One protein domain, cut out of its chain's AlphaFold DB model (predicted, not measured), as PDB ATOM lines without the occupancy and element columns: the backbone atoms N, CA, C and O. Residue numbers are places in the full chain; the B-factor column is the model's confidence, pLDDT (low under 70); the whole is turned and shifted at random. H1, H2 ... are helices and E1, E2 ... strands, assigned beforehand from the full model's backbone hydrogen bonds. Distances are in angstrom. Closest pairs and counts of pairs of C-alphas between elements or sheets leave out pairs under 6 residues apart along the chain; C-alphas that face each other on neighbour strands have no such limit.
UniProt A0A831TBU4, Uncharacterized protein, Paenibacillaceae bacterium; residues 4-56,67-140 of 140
ATOM      1  N   ASN A   4     218.490 154.183 185.657       93.94
ATOM      2  CA  ASN A   4     217.992 152.952 185.058       93.94
ATOM      3  C   ASN A   4     217.579 153.234 183.619       93.94
ATOM      4  O   ASN A   4     216.701 154.060 183.380       93.94
ATOM      5  N   TRP A   5     218.163 152.520 182.672       95.94
ATOM      6  CA  TRP A   5     217.837 152.606 181.255       95.94
ATOM      7  C   TRP A   5     217.064 151.372 180.835       95.94
ATOM      8  O   TRP A   5     217.523 150.257 181.075       95.94
ATOM      9  N   LEU A   6     215.916 151.555 180.186       96.88
ATOM     10  CA  LEU A   6     215.263 150.469 179.471       96.88
ATOM     11  C   LEU A   6     215.890 150.365 178.086       96.88
ATOM     12  O   LEU A   6     215.860 151.330 177.321       96.88
ATOM     13  N   VAL A   7     216.457 149.203 177.779       97.12
ATOM     14  CA  VAL A   7     217.300 149.011 176.599       97.12
ATOM     15  C   VAL A   7     216.795 147.817 175.789       97.12
ATOM     16  O   VAL A   7     216.707 146.715 176.338       97.12
ATOM     17  N   PRO A   8     216.465 147.999 174.498       97.50
ATOM     18  CA  PRO A   8     216.227 146.882 173.599       97.50
ATOM     19  C   PRO A   8     217.559 146.319 173.086       97.50
ATOM     20  O   PRO A   8     218.427 147.081 172.660       97.50
ATOM     21  N   ILE A   9     217.696 144.998 173.073       97.25
ATOM     22  CA  ILE A   9     218.739 144.293 172.324       97.25
ATOM     23  C   ILE A   9     218.151 143.985 170.950       97.25
ATOM     24  O   ILE A   9     217.213 143.190 170.834       97.25
ATOM     25  N   THR A  10     218.643 144.682 169.929       97.06
ATOM     26  CA  THR A  10     218.108 144.624 168.562       97.06
ATOM     27  C   THR A  10     218.786 143.553 167.717       97.06
ATOM     28  O   THR A  10     218.179 143.069 166.762       97.06
ATOM     29  N   GLN A  11     220.013 143.169 168.077       95.56
ATOM     30  CA  GLN A  11     220.786 142.097 167.451       95.56
ATOM     31  C   GLN A  11     221.589 141.343 168.518       95.56
ATOM     32  O   GLN A  11     222.041 141.944 169.490       95.56
ATOM     33  N   GLU A  12     221.732 140.026 168.345       91.25
ATOM     34  CA  GLU A  12     222.485 139.153 169.262       91.25
ATOM     35  C   GLU A  12     223.896 138.826 168.752       91.25
ATOM     36  O   GLU A  12     224.734 138.392 169.533       91.25
ATOM     37  N   ASN A  13     224.174 139.021 167.458       90.06
ATOM     38  CA  ASN A  13     225.501 138.802 166.886       90.06
ATOM     39  C   ASN A  13     225.766 139.729 165.672       90.06
ATOM     40  O   ASN A  13     225.187 139.484 164.607       90.06
ATOM     41  N   PRO A  14     226.627 140.758 165.809       91.25
ATOM     42  CA  PRO A  14     227.172 141.249 167.079       91.25
ATOM     43  C   PRO A  14     226.050 141.732 168.011       91.25
ATOM     44  O   PRO A  14     224.919 141.974 167.579       91.25
ATOM     45  N   ILE A  15     226.337 141.837 169.307       94.38
ATOM     46  CA  ILE A  15     225.340 142.313 170.270       94.38
ATOM     47  C   ILE A  15     225.141 143.812 170.066       94.38
ATOM     48  O   ILE A  15     226.086 144.589 170.201       94.38
ATOM     49  N   THR A  16     223.901 144.217 169.798       95.81
ATOM     50  CA  THR A  16     223.540 145.622 169.588       95.81
ATOM     51  C   THR A  16     222.459 146.066 170.562       95.81
ATOM     52  O   THR A  16     221.347 145.531 170.581       95.81
ATOM     53  N   PHE A  17     222.765 147.104 171.339       96.06
ATOM     54  CA  PHE A  17     221.809 147.832 172.166       96.06
ATOM     55  C   PHE A  17     221.220 148.999 171.374       96.06
ATOM     56  O   PHE A  17     221.933 149.924 170.979       96.06
ATOM     57  N   GLY A  18     219.906 148.987 171.170       96.56
ATOM     58  CA  GLY A  18     219.243 149.942 170.292       96.56
ATOM     59  C   GLY A  18     219.268 151.394 170.793       96.56
ATOM     60  O   GLY A  18     219.144 151.684 171.989       96.56
ATOM     61  N   ALA A  19     219.322 152.326 169.846       95.44
ATOM     62  CA  ALA A  19     219.222 153.777 170.015       95.44
ATOM     63  C   ALA A  19     217.927 154.236 170.696       95.44
ATOM     64  O   ALA A  19     217.865 155.313 171.279       95.44
ATOM     65  N   MET A  20     216.874 153.418 170.627       94.75
ATOM     66  CA  MET A  20     215.557 153.731 171.190       94.75
ATOM     67  C   MET A  20     215.504 153.627 172.722       94.75
ATOM     68  O   MET A  20     214.443 153.848 173.310       94.75
ATOM     69  N   ARG A  21     216.614 153.253 173.371       95.25
ATOM     70  CA  ARG A  21     216.722 153.188 174.829       95.25
ATOM     71  C   ARG A  21     216.319 154.507 175.486       95.25
ATOM     72  O   ARG A  21     216.552 155.590 174.957       95.25
ATOM     73  N   PHE A  22     215.709 154.416 176.659       95.12
ATOM     74  CA  PHE A  22     215.266 155.597 177.396       95.12
ATOM     75  C   PHE A  22     215.385 155.382 178.906       95.12
ATOM     76  O   PHE A  22     215.325 154.239 179.373       95.12
ATOM     77  N   PRO A  23     215.526 156.461 179.693       95.00
ATOM     78  CA  PRO A  23     215.642 156.335 181.132       95.00
ATOM     79  C   PRO A  23     214.273 156.059 181.766       95.00
ATOM     80  O   PRO A  23     213.275 156.718 181.464       95.00
ATOM     81  N   ILE A  24     214.239 155.109 182.696       94.94
ATOM     82  CA  ILE A  24     213.164 154.934 183.672       94.94
ATOM     83  C   ILE A  24     213.553 155.767 184.893       94.94
ATOM     84  O   ILE A  24     214.280 155.317 185.781       94.94
ATOM     85  N   ASN A  25     213.094 157.014 184.911       90.75
ATOM     86  CA  ASN A  25     213.398 157.997 185.945       90.75
ATOM     87  C   ASN A  25     212.118 158.635 186.506       90.75
ATOM     88  O   ASN A  25     211.018 158.395 186.015       90.75
ATOM     89  N   GLY A  26     212.274 159.439 187.557       91.44
ATOM     90  CA  GLY A  26     211.156 160.092 188.238       91.44
ATOM     91  C   GLY A  26     210.584 159.280 189.408       91.44
ATOM     92  O   GLY A  26     211.032 158.161 189.680       91.44
ATOM     93  N   PRO A  27     209.620 159.861 190.144       93.94
ATOM     94  CA  PRO A  27     209.041 159.247 191.338       93.94
ATOM     95  C   PRO A  27     208.285 157.938 191.054       93.94
ATOM     96  O   PRO A  27     208.134 157.114 191.954       93.94
ATOM     97  N   GLU A  28     207.853 157.705 189.814       95.38
ATOM     98  CA  GLU A  28     207.096 156.519 189.398       95.38
ATOM     99  C   GLU A  28     207.988 155.303 189.102       95.38
ATOM    100  O   GLU A  28     207.486 154.175 189.022       95.38
ATOM    101  N   ALA A  29     209.300 155.512 188.929       94.38
ATOM    102  CA  ALA A  29     210.255 154.476 188.537       94.38
ATOM    103  C   ALA A  29     210.336 153.302 189.535       94.38
ATOM    104  O   ALA A  29     210.210 152.155 189.097       94.38
ATOM    105  N   PRO A  30     210.479 153.518 190.863       93.94
ATOM    106  CA  PRO A  30     210.553 152.409 191.816       93.94
ATOM    107  C   PRO A  30     209.281 151.557 191.829       93.94
ATOM    108  O   PRO A  30     209.349 150.331 191.897       93.94
ATOM    109  N   ASP A  31     208.118 152.202 191.729       95.38
ATOM    110  CA  ASP A  31     206.833 151.510 191.718       95.38
ATOM    111  C   ASP A  31     206.622 150.711 190.422       95.38
ATOM    112  O   ASP A  31     206.167 149.570 190.479       95.38
ATOM    113  N   PHE A  32     207.039 151.249 189.270       95.69
ATOM    114  CA  PHE A  32     207.014 150.534 187.990       95.69
ATOM    115  C   PHE A  32     207.849 149.249 188.038       95.69
ATOM    116  O   PHE A  32     207.350 148.172 187.702       95.69
ATOM    117  N   LEU A  33     209.099 149.347 188.503       94.06
ATOM    118  CA  LEU A  33     209.998 148.196 188.615       94.06
ATOM    119  C   LEU A  33     209.454 147.159 189.602       94.06
ATOM    120  O   LEU A  33     209.452 145.966 189.307       94.06
ATOM    121  N   ARG A  34     208.912 147.604 190.743       94.00
ATOM    122  CA  ARG A  34     208.265 146.719 191.721       94.00
ATOM    123  C   ARG A  34     207.076 145.971 191.114       94.00
ATOM    124  O   ARG A  34     206.960 144.763 191.308       94.00
ATOM    125  N   LYS A  35     206.203 146.672 190.384       94.56
ATOM    126  CA  LYS A  35     205.033 146.082 189.719       94.56
ATOM    127  C   LYS A  35     205.452 145.035 188.681       94.56
ATOM    128  O   LYS A  35     204.892 143.942 188.689       94.56
ATOM    129  N   LEU A  36     206.469 145.308 187.858       94.25
ATOM    130  CA  LEU A  36     207.007 144.321 186.910       94.25
ATOM    131  C   LEU A  36     207.574 143.078 187.608       94.25
ATOM    132  O   LEU A  36     207.234 141.958 187.231       94.25
ATOM    133  N   SER A  37     208.384 143.262 188.652       92.06
ATOM    134  CA  SER A  37     208.980 142.147 189.398       92.06
ATOM    135  C   SER A  37     207.945 141.301 190.143       92.06
ATOM    136  O   SER A  37     208.184 140.118 190.371       92.06
ATOM    137  N   SER A  38     206.795 141.882 190.509       92.25
ATOM    138  CA  SER A  38     205.696 141.150 191.153       92.25
ATOM    139  C   SER A  38     204.986 140.168 190.219       92.25
ATOM    140  O   SER A  38     204.399 139.201 190.694       92.25
ATOM    141  N   VAL A  39     205.064 140.399 188.904       91.88
ATOM    142  CA  VAL A  39     204.555 139.473 187.888       91.88
ATOM    143  C   VAL A  39     205.502 138.284 187.751       91.88
ATOM    144  O   VAL A  39     205.089 137.135 187.878       91.88
ATOM    145  N   HIS A  40     206.782 138.566 187.505       92.62
ATOM    146  CA  HIS A  40     207.830 137.557 187.467       92.62
ATOM    147  C   HIS A  40     209.204 138.213 187.686       92.62
ATOM    148  O   HIS A  40     209.479 139.248 187.073       92.62
ATOM    149  N   PRO A  41     210.124 137.613 188.470       89.06
ATOM    150  CA  PRO A  41     211.445 138.200 188.725       89.06
ATOM    151  C   PRO A  41     212.285 138.437 187.463       89.06
ATOM    152  O   PRO A  41     213.144 139.314 187.446       89.06
ATOM    153  N   ARG A  42     212.036 137.664 186.396       91.75
ATOM    154  CA  ARG A  42     212.739 137.790 185.107       91.75
ATOM    155  C   ARG A  42     212.026 138.696 184.095       91.75
ATOM    156  O   ARG A  42     212.519 138.811 182.982       91.75
ATOM    157  N   CYS A  43     210.910 139.347 184.453       91.94
ATOM    158  CA  CYS A  43     210.201 140.275 183.554       91.94
ATOM    159  C   CYS A  43     211.119 141.367 182.999       91.94
ATOM    160  O   CYS A  43     211.002 141.739 181.836       91.94
ATOM    161  N   LEU A  44     212.013 141.889 183.839       93.31
ATOM    162  CA  LEU A  44     212.989 142.891 183.443       93.31
ATOM    163  C   LEU A  44     214.303 142.645 184.180       93.31
ATOM    164  O   LEU A  44     214.495 143.090 185.311       93.31
ATOM    165  N   MET A  45     215.202 141.903 183.539       94.50
ATOM    166  CA  MET A  45     216.517 141.620 184.104       94.50
ATOM    167  C   MET A  45     217.392 142.873 184.107       94.50
ATOM    168  O   MET A  45     217.420 143.633 183.138       94.50
ATOM    169  N   SER A  46     218.105 143.081 185.214       93.94
ATOM    170  CA  SER A  46     218.956 144.249 185.417       93.94
ATOM    171  C   SER A  46     220.431 143.892 185.341       93.94
ATOM    172  O   SER A  46     220.851 142.948 186.014       93.94
ATOM    173  N   PHE A  47     221.222 144.707 184.656       94.19
ATOM    174  CA  PHE A  47     222.675 144.579 184.606       94.19
ATOM    175  C   PHE A  47     223.354 145.903 184.978       94.19
ATOM    176  O   PHE A  47     222.757 146.973 184.856       94.19
ATOM    177  N   LYS A  48     224.571 145.846 185.526       92.06
ATOM    178  CA  LYS A  48     225.350 147.051 185.850       92.06
ATOM    179  C   LYS A  48     226.135 147.477 184.615       92.06
ATOM    180  O   LYS A  48     226.949 146.702 184.134       92.06
ATOM    181  N   ALA A  49     225.916 148.695 184.135       90.75
ATOM    182  CA  ALA A  49     226.561 149.197 182.925       90.75
ATOM    183  C   ALA A  49     228.097 149.188 183.016       90.75
ATOM    184  O   ALA A  49     228.753 148.840 182.043       90.75
ATOM    185  N   GLU A  50     228.651 149.498 184.192       88.62
ATOM    186  CA  GLU A  50     230.101 149.491 184.466       88.62
ATOM    187  C   GLU A  50     230.761 148.115 184.271       88.62
ATOM    188  O   GLU A  50     231.958 148.040 184.047       88.62
ATOM    189  N   LEU A  51     229.984 147.025 184.339       89.56
ATOM    190  CA  LEU A  51     230.481 145.655 184.184       89.56
ATOM    191  C   LEU A  51     230.260 145.113 182.769       89.56
ATOM    192  O   LEU A  51     230.354 143.905 182.563       89.56
ATOM    193  N   LEU A  52     229.845 145.950 181.813       90.00
ATOM    194  CA  LEU A  52     229.459 145.470 180.488       90.00
ATOM    195  C   LEU A  52     230.665 145.025 179.665       90.00
ATOM    196  O   LEU A  52     230.607 143.969 179.040       90.00
ATOM    197  N   LEU A  53     231.732 145.818 179.677       88.81
ATOM    198  CA  LEU A  53     232.944 145.565 178.909       88.81
ATOM    199  C   LEU A  53     233.998 144.873 179.772       88.81
ATOM    200  O   LEU A  53     234.011 145.046 180.993       88.81
ATOM    201  N   SER A  54     234.844 144.068 179.135       82.69
ATOM    202  CA  SER A  54     236.015 143.485 179.788       82.69
ATOM    203  C   SER A  54     237.034 144.572 180.142       82.69
ATOM    204  O   SER A  54     237.250 145.495 179.360       82.69
ATOM    205  N   ASP A  55     237.661 144.436 181.310       66.81
ATOM    206  CA  ASP A  55     238.776 145.283 181.762       66.81
ATOM    207  C   ASP A  55     240.139 144.709 181.313       66.81
ATOM    208  O   ASP A  55     241.165 145.377 181.399       66.81
ATOM    209  N   ASP A  56     240.155 143.480 180.773       54.38
ATOM    210  CA  ASP A  56     241.366 142.739 180.384       54.38
ATOM    211  C   ASP A  56     241.950 143.224 179.041       54.38
ATOM    212  O   ASP A  56     242.222 142.449 178.121       54.38
ATOM    213  N   ILE A  67     233.966 154.770 177.831       72.19
ATOM    214  CA  ILE A  67     232.735 155.015 178.578       72.19
ATOM    215  C   ILE A  67     231.557 154.965 177.608       72.19
ATOM    216  O   ILE A  67     231.358 155.860 176.782       72.19
ATOM    217  N   ILE A  68     230.730 153.929 177.740       81.19
ATOM    218  CA  ILE A  68     229.473 153.822 177.000       81.19
ATOM    219  C   ILE A  68     228.508 154.908 177.480       81.19
ATOM    220  O   ILE A  68     228.081 154.917 178.633       81.19
ATOM    221  N   SER A  69     228.102 155.788 176.564       85.50
ATOM    222  CA  SER A  69     227.057 156.777 176.826       85.50
ATOM    223  C   SER A  69     225.664 156.205 176.545       85.50
ATOM    224  O   SER A  69     225.216 156.081 175.395       85.50
ATOM    225  N   TRP A  70     224.927 155.899 177.613       88.56
ATOM    226  CA  TRP A  70     223.559 155.377 177.515       88.56
ATOM    227  C   TRP A  70     222.534 156.427 177.083       88.56
ATOM    228  O   TRP A  70     221.469 156.065 176.593       88.56
ATOM    229  N   SER A  71     222.859 157.714 177.172       87.69
ATOM    230  CA  SER A  71     221.986 158.807 176.729       87.69
ATOM    231  C   SER A  71     222.065 159.118 175.232       87.69
ATOM    232  O   SER A  71     221.242 159.884 174.726       87.69
ATOM    233  N   GLY A  72     223.025 158.527 174.511       81.38
ATOM    234  CA  GLY A  72     223.164 158.695 173.067       81.38
ATOM    235  C   GLY A  72     221.964 158.160 172.271       81.38
ATOM    236  O   GLY A  72     221.324 157.187 172.654       81.38
ATOM    237  N   GLN A  73     221.692 158.773 171.116       82.25
ATOM    238  CA  GLN A  73     220.649 158.338 170.169       82.25
ATOM    239  C   GLN A  73     221.184 157.395 169.079       82.25
ATOM    240  O   GLN A  73     220.609 157.294 167.999       82.25
ATOM    241  N   GLN A  74     222.313 156.741 169.334       92.00
ATOM    242  CA  GLN A  74     222.950 155.807 168.408       92.00
ATOM    243  C   GLN A  74     222.927 154.406 168.994       92.00
ATOM    244  O   GLN A  74     222.971 154.247 170.218       92.00
ATOM    245  N   ASP A  75     222.854 153.406 168.122       94.44
ATOM    246  CA  ASP A  75     223.029 152.013 168.511       94.44
ATOM    247  C   ASP A  75     224.415 151.831 169.144       94.44
ATOM    248  O   ASP A  75     225.390 152.454 168.724       94.44
ATOM    249  N   ILE A  76     224.488 151.009 170.187       92.75
ATOM    250  CA  ILE A  76     225.753 150.592 170.793       92.75
ATOM    251  C   ILE A  76     225.963 149.144 170.375       92.75
ATOM    252  O   ILE A  76     225.293 148.253 170.897       92.75
ATOM    253  N   THR A  77     226.864 148.924 169.425       93.50
ATOM    254  CA  THR A  77     227.242 147.587 168.967       93.50
ATOM    255  C   THR A  77     228.555 147.184 169.620       93.50
ATOM    256  O   THR A  77     229.517 147.949 169.607       93.50
ATOM    257  N   ILE A  78     228.581 145.994 170.216       90.50
ATOM    258  CA  ILE A  78     229.790 145.388 170.771       90.50
ATOM    259  C   ILE A  78     230.456 144.592 169.649       90.50
ATOM    260  O   ILE A  78     230.041 143.477 169.334       90.50
ATOM    261  N   GLU A  79     231.429 145.218 168.992       86.75
ATOM    262  CA  GLU A  79     232.178 144.666 167.862       86.75
ATOM    263  C   GLU A  79     233.622 145.194 167.836       86.75
ATOM    264  O   GLU A  79     233.954 146.168 168.518       86.75
ATOM    265  N   GLY A  80     234.478 144.565 167.026       83.56
ATOM    266  CA  GLY A  80     235.891 144.934 166.917       83.56
ATOM    267  C   GLY A  80     236.640 144.667 168.221       83.56
ATOM    268  O   GLY A  80     236.631 143.542 168.711       83.56
ATOM    269  N   ASP A  81     237.261 145.710 168.773       79.88
ATOM    270  CA  ASP A  81     238.048 145.635 170.010       79.88
ATOM    271  C   ASP A  81     237.174 145.675 171.282       79.88
ATOM    272  O   ASP A  81     237.671 145.466 172.388       79.88
ATOM    273  N   LEU A  82     235.864 145.936 171.158       83.69
ATOM    274  CA  LEU A  82     234.942 145.896 172.292       83.69
ATOM    275  C   LEU A  82     234.541 144.451 172.594       83.69
ATOM    276  O   LEU A  82     233.877 143.798 171.790       83.69
ATOM    277  N   VAL A  83     234.879 143.986 173.795       87.19
ATOM    278  CA  VAL A  83     234.556 142.634 174.265       87.19
ATOM    279  C   VAL A  83     233.667 142.724 175.499       87.19
ATOM    280  O   VAL A  83     233.918 143.524 176.404       87.19
ATOM    281  N   LEU A  84     232.611 141.909 175.540       89.38
ATOM    282  CA  LEU A  84     231.798 141.767 176.744       89.38
ATOM    283  C   LEU A  84     232.643 141.199 177.887       89.38
ATOM    284  O   LEU A  84     233.462 140.310 177.687       89.38
ATOM    285  N   SER A  85     232.403 141.662 179.111       90.25
ATOM    286  CA  SER A  85     232.955 140.965 180.272       90.25
ATOM    287  C   SER A  85     232.332 139.571 180.399       90.25
ATOM    288  O   SER A  85     231.178 139.358 180.017       90.25
ATOM    289  N   HIS A  86     233.024 138.642 181.060       88.31
ATOM    290  CA  HIS A  86     232.466 137.322 181.377       88.31
ATOM    291  C   HIS A  86     231.121 137.387 182.123       88.31
ATOM    292  O   HIS A  86     230.236 136.555 181.918       88.31
ATOM    293  N   CYS A  87     230.936 138.392 182.986       89.69
ATOM    294  CA  CYS A  87     229.666 138.613 183.676       89.69
ATOM    295  C   CYS A  87     228.553 139.019 182.702       89.69
ATOM    296  O   CYS A  87     227.407 138.601 182.874       89.69
ATOM    297  N   ALA A  88     228.877 139.852 181.711       92.31
ATOM    298  CA  ALA A  88     227.933 140.290 180.696       92.31
ATOM    299  C   ALA A  88     227.579 139.152 179.732       92.31
ATOM    300  O   ALA A  88     226.397 138.958 179.471       92.31
ATOM    301  N   GLU A  89     228.556 138.363 179.278       91.88
ATOM    302  CA  GLU A  89     228.325 137.173 178.444       91.88
ATOM    303  C   GLU A  89     227.349 136.209 179.122       91.88
ATOM    304  O   GLU A  89     226.278 135.924 178.586       91.88
ATOM    305  N   ALA A  90     227.661 135.804 180.358       92.50
ATOM    306  CA  ALA A  90     226.793 134.922 181.125       92.50
ATOM    307  C   ALA A  90     225.396 135.533 181.302       92.50
ATOM    308  O   ALA A  90     224.394 134.838 181.176       92.50
ATOM    309  N   PHE A  91     225.301 136.837 181.576       93.94
ATOM    310  CA  PHE A  91     224.014 137.516 181.691       93.94
ATOM    311  C   PHE A  91     223.180 137.418 180.405       93.94
ATOM    312  O   PHE A  91     221.981 137.155 180.514       93.94
ATOM    313  N   MET A  92     223.788 137.587 179.222       93.00
ATOM    314  CA  MET A  92     223.089 137.526 177.929       93.00
ATOM    315  C   MET A  92     222.416 136.171 177.698       93.00
ATOM    316  O   MET A  92     221.255 136.132 177.275       93.00
ATOM    317  N   ASP A  93     223.087 135.082 178.073       92.12
ATOM    318  CA  ASP A  93     222.551 133.718 177.967       92.12
ATOM    319  C   ASP A  93     221.284 133.512 178.811       92.12
ATOM    320  O   ASP A  93     220.405 132.720 178.462       92.12
ATOM    321  N   TYR A  94     221.149 134.251 179.917       92.44
ATOM    322  CA  TYR A  94     220.005 134.146 180.822       92.44
ATOM    323  C   TYR A  94     218.861 135.108 180.509       92.44
ATOM    324  O   TYR A  94     217.820 135.018 181.171       92.44
ATOM    325  N   ILE A  95     218.987 136.014 179.537       93.12
ATOM    326  CA  ILE A  95     217.886 136.924 179.199       93.12
ATOM    327  C   ILE A  95     216.746 136.099 178.587       93.12
ATOM    328  O   ILE A  95     216.967 135.432 177.579       93.12
ATOM    329  N   PRO A  96     215.517 136.131 179.134       92.62
ATOM    330  CA  PRO A  96     214.397 135.415 178.539       92.62
ATOM    331  C   PRO A  96     214.136 135.864 177.102       92.62
ATOM    332  O   PRO A  96     214.343 137.027 176.742       92.62
ATOM    333  N   ASN A  97     213.633 134.945 176.283       94.44
ATOM    334  CA  ASN A  97     213.212 135.309 174.938       94.44
ATOM    335  C   ASN A  97     211.972 136.234 174.994       94.44
ATOM    336  O   ASN A  97     211.228 136.227 175.982       94.44
ATOM    337  N   PRO A  98     211.698 137.018 173.937       96.62
ATOM    338  CA  PRO A  98     210.619 138.003 173.969       96.62
ATOM    339  C   PRO A  98     209.227 137.403 174.205       96.62
ATOM    340  O   PRO A  98     208.402 138.006 174.891       96.62
ATOM    341  N   THR A  99     208.979 136.200 173.676       96.50
ATOM    342  CA  THR A  99     207.688 135.507 173.811       96.50
ATOM    343  C   THR A  99     207.430 135.110 175.264       96.50
ATOM    344  O   THR A  99     206.329 135.310 175.770       96.50
ATOM    345  N   GLU A 100     208.453 134.625 175.967       95.56
ATOM    346  CA  GLU A 100     208.390 134.289 177.394       95.56
ATOM    347  C   GLU A 100     208.027 135.513 178.248       95.56
ATOM    348  O   GLU A 100     207.133 135.439 179.091       95.56
ATOM    349  N   ILE A 101     208.646 136.671 177.986       96.19
ATOM    350  CA  ILE A 101     208.310 137.908 178.706       96.19
ATOM    351  C   ILE A 101     206.891 138.377 178.390       96.19
ATOM    352  O   ILE A 101     206.178 138.812 179.295       96.19
ATOM    353  N   LEU A 102     206.461 138.306 177.128       96.81
ATOM    354  CA  LEU A 102     205.103 138.697 176.747       96.81
ATOM    355  C   LEU A 102     204.052 137.890 177.513       96.81
ATOM    356  O   LEU A 102     203.124 138.502 178.040       96.81
ATOM    357  N   LEU A 103     204.251 136.577 177.673       95.12
ATOM    358  CA  LEU A 103     203.374 135.718 178.479       95.12
ATOM    359  C   LEU A 103     203.295 136.179 179.939       95.12
ATOM    360  O   LEU A 103     202.210 136.231 180.516       95.12
ATOM    361  N   TYR A 104     204.418 136.579 180.542       93.62
ATOM    362  CA  TYR A 104     204.384 137.166 181.883       93.62
ATOM    363  C   TYR A 104     203.544 138.447 181.896       93.62
ATOM    364  O   TYR A 104     202.647 138.611 182.730       93.62
ATOM    365  N   LEU A 105     203.782 139.336 180.932       94.12
ATOM    366  CA  LEU A 105     203.101 140.624 180.838       94.12
ATOM    367  C   LEU A 105     201.600 140.518 180.528       94.12
ATOM    368  O   LEU A 105     200.908 141.515 180.724       94.12
ATOM    369  N   GLU A 106     201.073 139.383 180.070       92.19
ATOM    370  CA  GLU A 106     199.625 139.178 179.895       92.19
ATOM    371  C   GLU A 106     198.870 139.206 181.229       92.19
ATOM    372  O   GLU A 106     197.747 139.703 181.298       92.19
ATOM    373  N   SER A 107     199.509 138.747 182.306       88.38
ATOM    374  CA  SER A 107     198.906 138.693 183.645       88.38
ATOM    375  C   SER A 107     198.931 140.033 184.393       88.38
ATOM    376  O   SER A 107     198.397 140.147 185.501       88.38
ATOM    377  N   ILE A 108     199.551 141.066 183.814       92.69
ATOM    378  CA  ILE A 108     199.762 142.333 184.508       92.69
ATOM    379  C   ILE A 108     198.454 143.120 184.632       92.69
ATOM    380  O   ILE A 108     197.833 143.523 183.647       92.69
ATOM    381  N   ASN A 109     198.047 143.399 185.869       91.88
ATOM    382  CA  ASN A 109     196.949 144.320 186.126       91.88
ATOM    383  C   ASN A 109     197.475 145.760 186.104       91.88
ATOM    384  O   ASN A 109     198.240 146.171 186.980       91.88
ATOM    385  N   THR A 110     197.039 146.539 185.114       94.00
ATOM    386  CA  THR A 110     197.444 147.940 184.950       94.00
ATOM    387  C   THR A 110     196.581 148.934 185.736       94.00
ATOM    388  O   THR A 110     196.726 150.146 185.581       94.00
ATOM    389  N   THR A 111     195.663 148.456 186.579       94.12
ATOM    390  CA  THR A 111     194.862 149.318 187.461       94.12
ATOM    391  C   THR A 111     195.777 150.063 188.434       94.12
ATOM    392  O   THR A 111     196.626 149.456 189.082       94.12
ATOM    393  N   GLY A 112     195.627 151.387 188.537       92.88
ATOM    394  CA  GLY A 112     196.478 152.218 189.399       92.88
ATOM    395  C   GLY A 112     197.900 152.429 188.864       92.88
ATOM    396  O   GLY A 112     198.815 152.700 189.639       92.88
ATOM    397  N   TRP A 113     198.113 152.254 187.558       96.38
ATOM    398  CA  TRP A 113     199.353 152.651 186.898       96.38
ATOM    399  C   TRP A 113     199.259 154.083 186.386       96.38
ATOM    400  O   TRP A 113     198.259 154.471 185.780       96.38
ATOM    401  N   ASP A 114     200.333 154.844 186.568       96.19
ATOM    402  CA  ASP A 114     200.419 156.202 186.047       96.19
ATOM    403  C   ASP A 114     200.631 156.221 184.531       96.19
ATOM    404  O   ASP A 114     201.142 155.275 183.922       96.19
ATOM    405  N   LYS A 115     200.297 157.352 183.896       96.44
ATOM    406  CA  LYS A 115     200.436 157.527 182.438       96.44
ATOM    407  C   LYS A 115     201.854 157.237 181.945       96.44
ATOM    408  O   LYS A 115     202.021 156.673 180.863       96.44
ATOM    409  N   ILE A 116     202.871 157.615 182.721       96.69
ATOM    410  CA  ILE A 116     204.269 157.381 182.356       96.69
ATOM    411  C   ILE A 116     204.653 155.901 182.477       96.69
ATOM    412  O   ILE A 116     205.265 155.361 181.558       96.69
ATOM    413  N   GLN A 117     204.173 155.209 183.515       96.75
ATOM    414  CA  GLN A 117     204.360 153.768 183.692       96.75
ATOM    415  C   GLN A 117     203.719 152.982 182.541       96.75
ATOM    416  O   GLN A 117     204.335 152.081 181.970       96.75
ATOM    417  N   LEU A 118     202.502 153.364 182.140       97.38
ATOM    418  CA  LEU A 118     201.815 152.784 180.983       97.38
ATOM    419  C   LEU A 118     202.571 153.042 179.675       97.38
ATOM    420  O   LEU A 118     202.624 152.166 178.810       97.38
ATOM    421  N   LYS A 119     203.186 154.223 179.522       97.19
ATOM    422  CA  LYS A 119     204.029 154.540 178.362       97.19
ATOM    423  C   LYS A 119     205.254 153.625 178.307       97.19
ATOM    424  O   LYS A 119     205.523 153.080 177.237       97.19
ATOM    425  N   TRP A 120     205.951 153.431 179.426       97.62
ATOM    426  CA  TRP A 120     207.103 152.528 179.511       97.62
ATOM    427  C   TRP A 120     206.713 151.076 179.222       97.62
ATOM    428  O   TRP A 120     207.336 150.440 178.375       97.62
ATOM    429  N   LEU A 121     205.633 150.578 179.837       97.25
ATOM    430  CA  LEU A 121     205.122 149.224 179.597       97.25
ATOM    431  C   LEU A 121     204.748 149.008 178.128       97.25
ATOM    432  O   LEU A 121     205.075 147.979 177.541       97.25
ATOM    433  N   ARG A 122     204.071 149.983 177.515       97.31
ATOM    434  CA  ARG A 122     203.704 149.916 176.097       97.31
ATOM    435  C   ARG A 122     204.939 149.867 175.201       97.31
ATOM    436  O   ARG A 122     204.954 149.073 174.268       97.31
ATOM    437  N   GLN A 123     205.958 150.678 175.487       97.81
ATOM    438  CA  GLN A 123     207.195 150.679 174.706       97.81
ATOM    439  C   GLN A 123     207.942 149.345 174.829       97.81
ATOM    440  O   GLN A 123     208.367 148.784 173.823       97.81
ATOM    441  N   MET A 124     208.020 148.801 176.047       97.12
ATOM    442  CA  MET A 124     208.577 147.475 176.308       97.12
ATOM    443  C   MET A 124     207.843 146.390 175.513       97.12
ATOM    444  O   MET A 124     208.474 145.625 174.789       97.12
ATOM    445  N   ARG A 125     206.502 146.356 175.576       97.44
ATOM    446  CA  ARG A 125     205.679 145.406 174.809       97.44
ATOM    447  C   ARG A 125     205.888 145.538 173.305       97.44
ATOM    448  O   ARG A 125     205.947 144.524 172.618       97.44
ATOM    449  N   GLN A 126     206.010 146.763 172.799       98.00
ATOM    450  CA  GLN A 126     206.265 147.002 171.383       98.00
ATOM    451  C   GLN A 126     207.592 146.370 170.947       98.00
ATOM    452  O   GLN A 126     207.606 145.645 169.960       98.00
ATOM    453  N   TRP A 127     208.679 146.584 171.693       97.94
ATOM    454  CA  TRP A 127     209.975 145.976 171.376       97.94
ATOM    455  C   TRP A 127     209.940 144.452 171.442       97.94
ATOM    456  O   TRP A 127     210.402 143.795 170.511       97.94
ATOM    457  N   LEU A 128     209.317 143.897 172.483       97.50
ATOM    458  CA  LEU A 128     209.161 142.450 172.624       97.50
ATOM    459  C   LEU A 128     208.364 141.841 171.460       97.50
ATOM    460  O   LEU A 128     208.729 140.791 170.945       97.50
ATOM    461  N   THR A 129     207.310 142.523 171.000       97.56
ATOM    462  CA  THR A 129     206.480 142.065 169.867       97.56
ATOM    463  C   THR A 129     207.239 142.108 168.537       97.56
ATOM    464  O   THR A 129     206.988 141.285 167.663       97.56
ATOM    465  N   THR A 130     208.197 143.027 168.385       97.00
ATOM    466  CA  THR A 130     209.115 143.067 167.232       97.00
ATOM    467  C   THR A 130     210.170 141.950 167.279       97.00
ATOM    468  O   THR A 130     210.867 141.726 166.295       97.00
ATOM    469  N   GLY A 131     210.285 141.229 168.398       96.81
ATOM    470  CA  GLY A 131     211.279 140.174 168.596       96.81
ATOM    471  C   GLY A 131     212.562 140.644 169.284       96.81
ATOM    472  O   GLY A 131     213.509 139.871 169.376       96.81
ATOM    473  N   TYR A 132     212.609 141.874 169.801       97.62
ATOM    474  CA  TYR A 132     213.756 142.354 170.574       97.62
ATOM    475  C   TYR A 132     213.691 141.858 172.013       97.62
ATOM    476  O   TYR A 132     212.624 141.872 172.634       97.62
ATOM    477  N   ARG A 133     214.841 141.488 172.582       97.06
ATOM    478  CA  ARG A 133     214.947 141.299 174.037       97.06
ATOM    479  C   ARG A 133     215.014 142.663 174.716       97.06
ATOM    480  O   ARG A 133     215.465 143.639 174.121       97.06
ATOM    481  N   VAL A 134     214.558 142.744 175.961       96.94
ATOM    482  CA  VAL A 134     214.556 143.998 176.726       96.94
ATOM    483  C   VAL A 134     215.216 143.774 178.076       96.94
ATOM    484  O   VAL A 134     214.856 142.849 178.802       96.94
ATOM    485  N   ILE A 135     216.159 144.649 178.417       96.69
ATOM    486  CA  ILE A 135     216.877 144.634 179.692       96.69
ATOM    487  C   ILE A 135     216.851 146.012 180.348       96.69
ATOM    488  O   ILE A 135     216.509 147.020 179.723       96.69
ATOM    489  N   MET A 136     217.232 146.049 181.624       96.06
ATOM    490  CA  MET A 136     217.507 147.281 182.344       96.06
ATOM    491  C   MET A 136     219.008 147.443 182.576       96.06
ATOM    492  O   MET A 136     219.617 146.634 183.274       96.06
ATOM    493  N   MET A 137     219.592 148.523 182.062       94.94
ATOM    494  CA  MET A 137     220.983 148.888 182.343       94.94
ATOM    495  C   MET A 137     221.034 149.902 183.480       94.94
ATOM    496  O   MET A 137     220.329 150.909 183.453       94.94
ATOM    497  N   ARG A 138     221.842 149.615 184.501       93.06
ATOM    498  CA  ARG A 138     222.047 150.477 185.670       93.06
ATOM    499  C   ARG A 138     223.365 151.221 185.522       93.06
ATOM    500  O   ARG A 138     224.423 150.604 185.627       93.06
ATOM    501  N   GLU A 139     223.284 152.516 185.278       88.62
ATOM    502  CA  GLU A 139     224.412 153.440 185.165       88.62
ATOM    503  C   GLU A 139     224.615 154.130 186.523       88.62
ATOM    504  O   GLU A 139     223.652 154.654 187.084       88.62
ATOM    505  N   ALA A 140     225.815 154.032 187.105       74.50
ATOM    506  CA  ALA A 140     226.111 154.459 188.480       74.50
ATOM    507  C   ALA A 140     226.428 155.957 188.592       74.50
ATOM    508  O   ALA A 140     227.136 156.472 187.704       74.50
TER     509      ALA A 140
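AT A GLANCE: This is residues 4 to 56 and 67 to 140 of the 140 residues of an uncharacterized protein of Paenibacillaceae bacterium (UniProt A0A831TBU4). A strongly twisted, branched sheet of six strands is built round the two long strands E1 and E6, with the longest helix, H4, packed along E1, E3 and E6. H1, H3 and H4 gather toward one end of the longest axis, H3 folding back on H4 as a helical hairpin, while H2, beside E4, and strand E5 lie toward the other end. The printed part has 127 residues with four named helices and six named strands, in the order E1 E2 E3 H1 E4 E5 H2 H3 H4 E6, and the class is mixed, helices and strands. The sheet is mixed, with E4 and E6 parallel and its other neighbour pairs antiparallel. The whole is compact, with a radius of gyration of the C-alphas of 14.4 A, yet elongated, spanning 47 by 28 by 22 A.

HOW THE PARTS SIT: E1, residues 4 to 12, has E6, residues 133 to 139, on one side, with N 7 and O 135 2.9 A apart. On its other side are E2, residues 15 to 17, with N 10 and O 16 2.9 A apart, and E3, residues 22 to 24, with N 24 and O 4 2.8 A apart. E1 and E2 form a hairpin. Edge strand E5, residues 76 to 78, is antiparallel to E2, with N 17 and O 76 2.8 A apart. Edge strand E4, residues 46 to 48, is parallel to E6, with N 138 and O 47 2.8 A apart. H4, residues 115 to 129, is on the sheet at a height of 9.9 A, over E1, E3 and E6, and runs along the strands, at 8 degrees to E1 on the local plane. H3, residues 98 to 106, touches residues 125 to 129 of H4, closest at the C-alphas of Pro 98 and Leu 128, 4.9 A, at a steep tilt of 38 degrees, opposite ways. H1, residues 29 to 39, only grazes the sheet with residues 29 to 33. H2, residues 86 to 93, is on the sheet at a height of 7.3 A, over none of its strands. In H2, H3 and H4 every O i to N i+4 pair is within hydrogen-bond range; in H1, 6 of 7 are.

IN THESE COORDINATES: E1 is 21.5 A long from C-alpha 4 at (217.992, 152.952, 185.058). H4 is 20.8 A long, H1 16.1 A, and E6 19.0 A, ending at C-alpha 139 at (224.412, 153.440, 185.165).

THE WHOLE: The farthest C-alphas, those of Asp 56 and Thr 111, are 47.5 A apart. Residues 57 to 66 are not printed, and C-alphas 56 and 67 are 15.1 A apart across the cut. Of the links that are printed whole, none is long. The mean pLDDT of the printed part is 92.3; residues 55 to 56 are under 70.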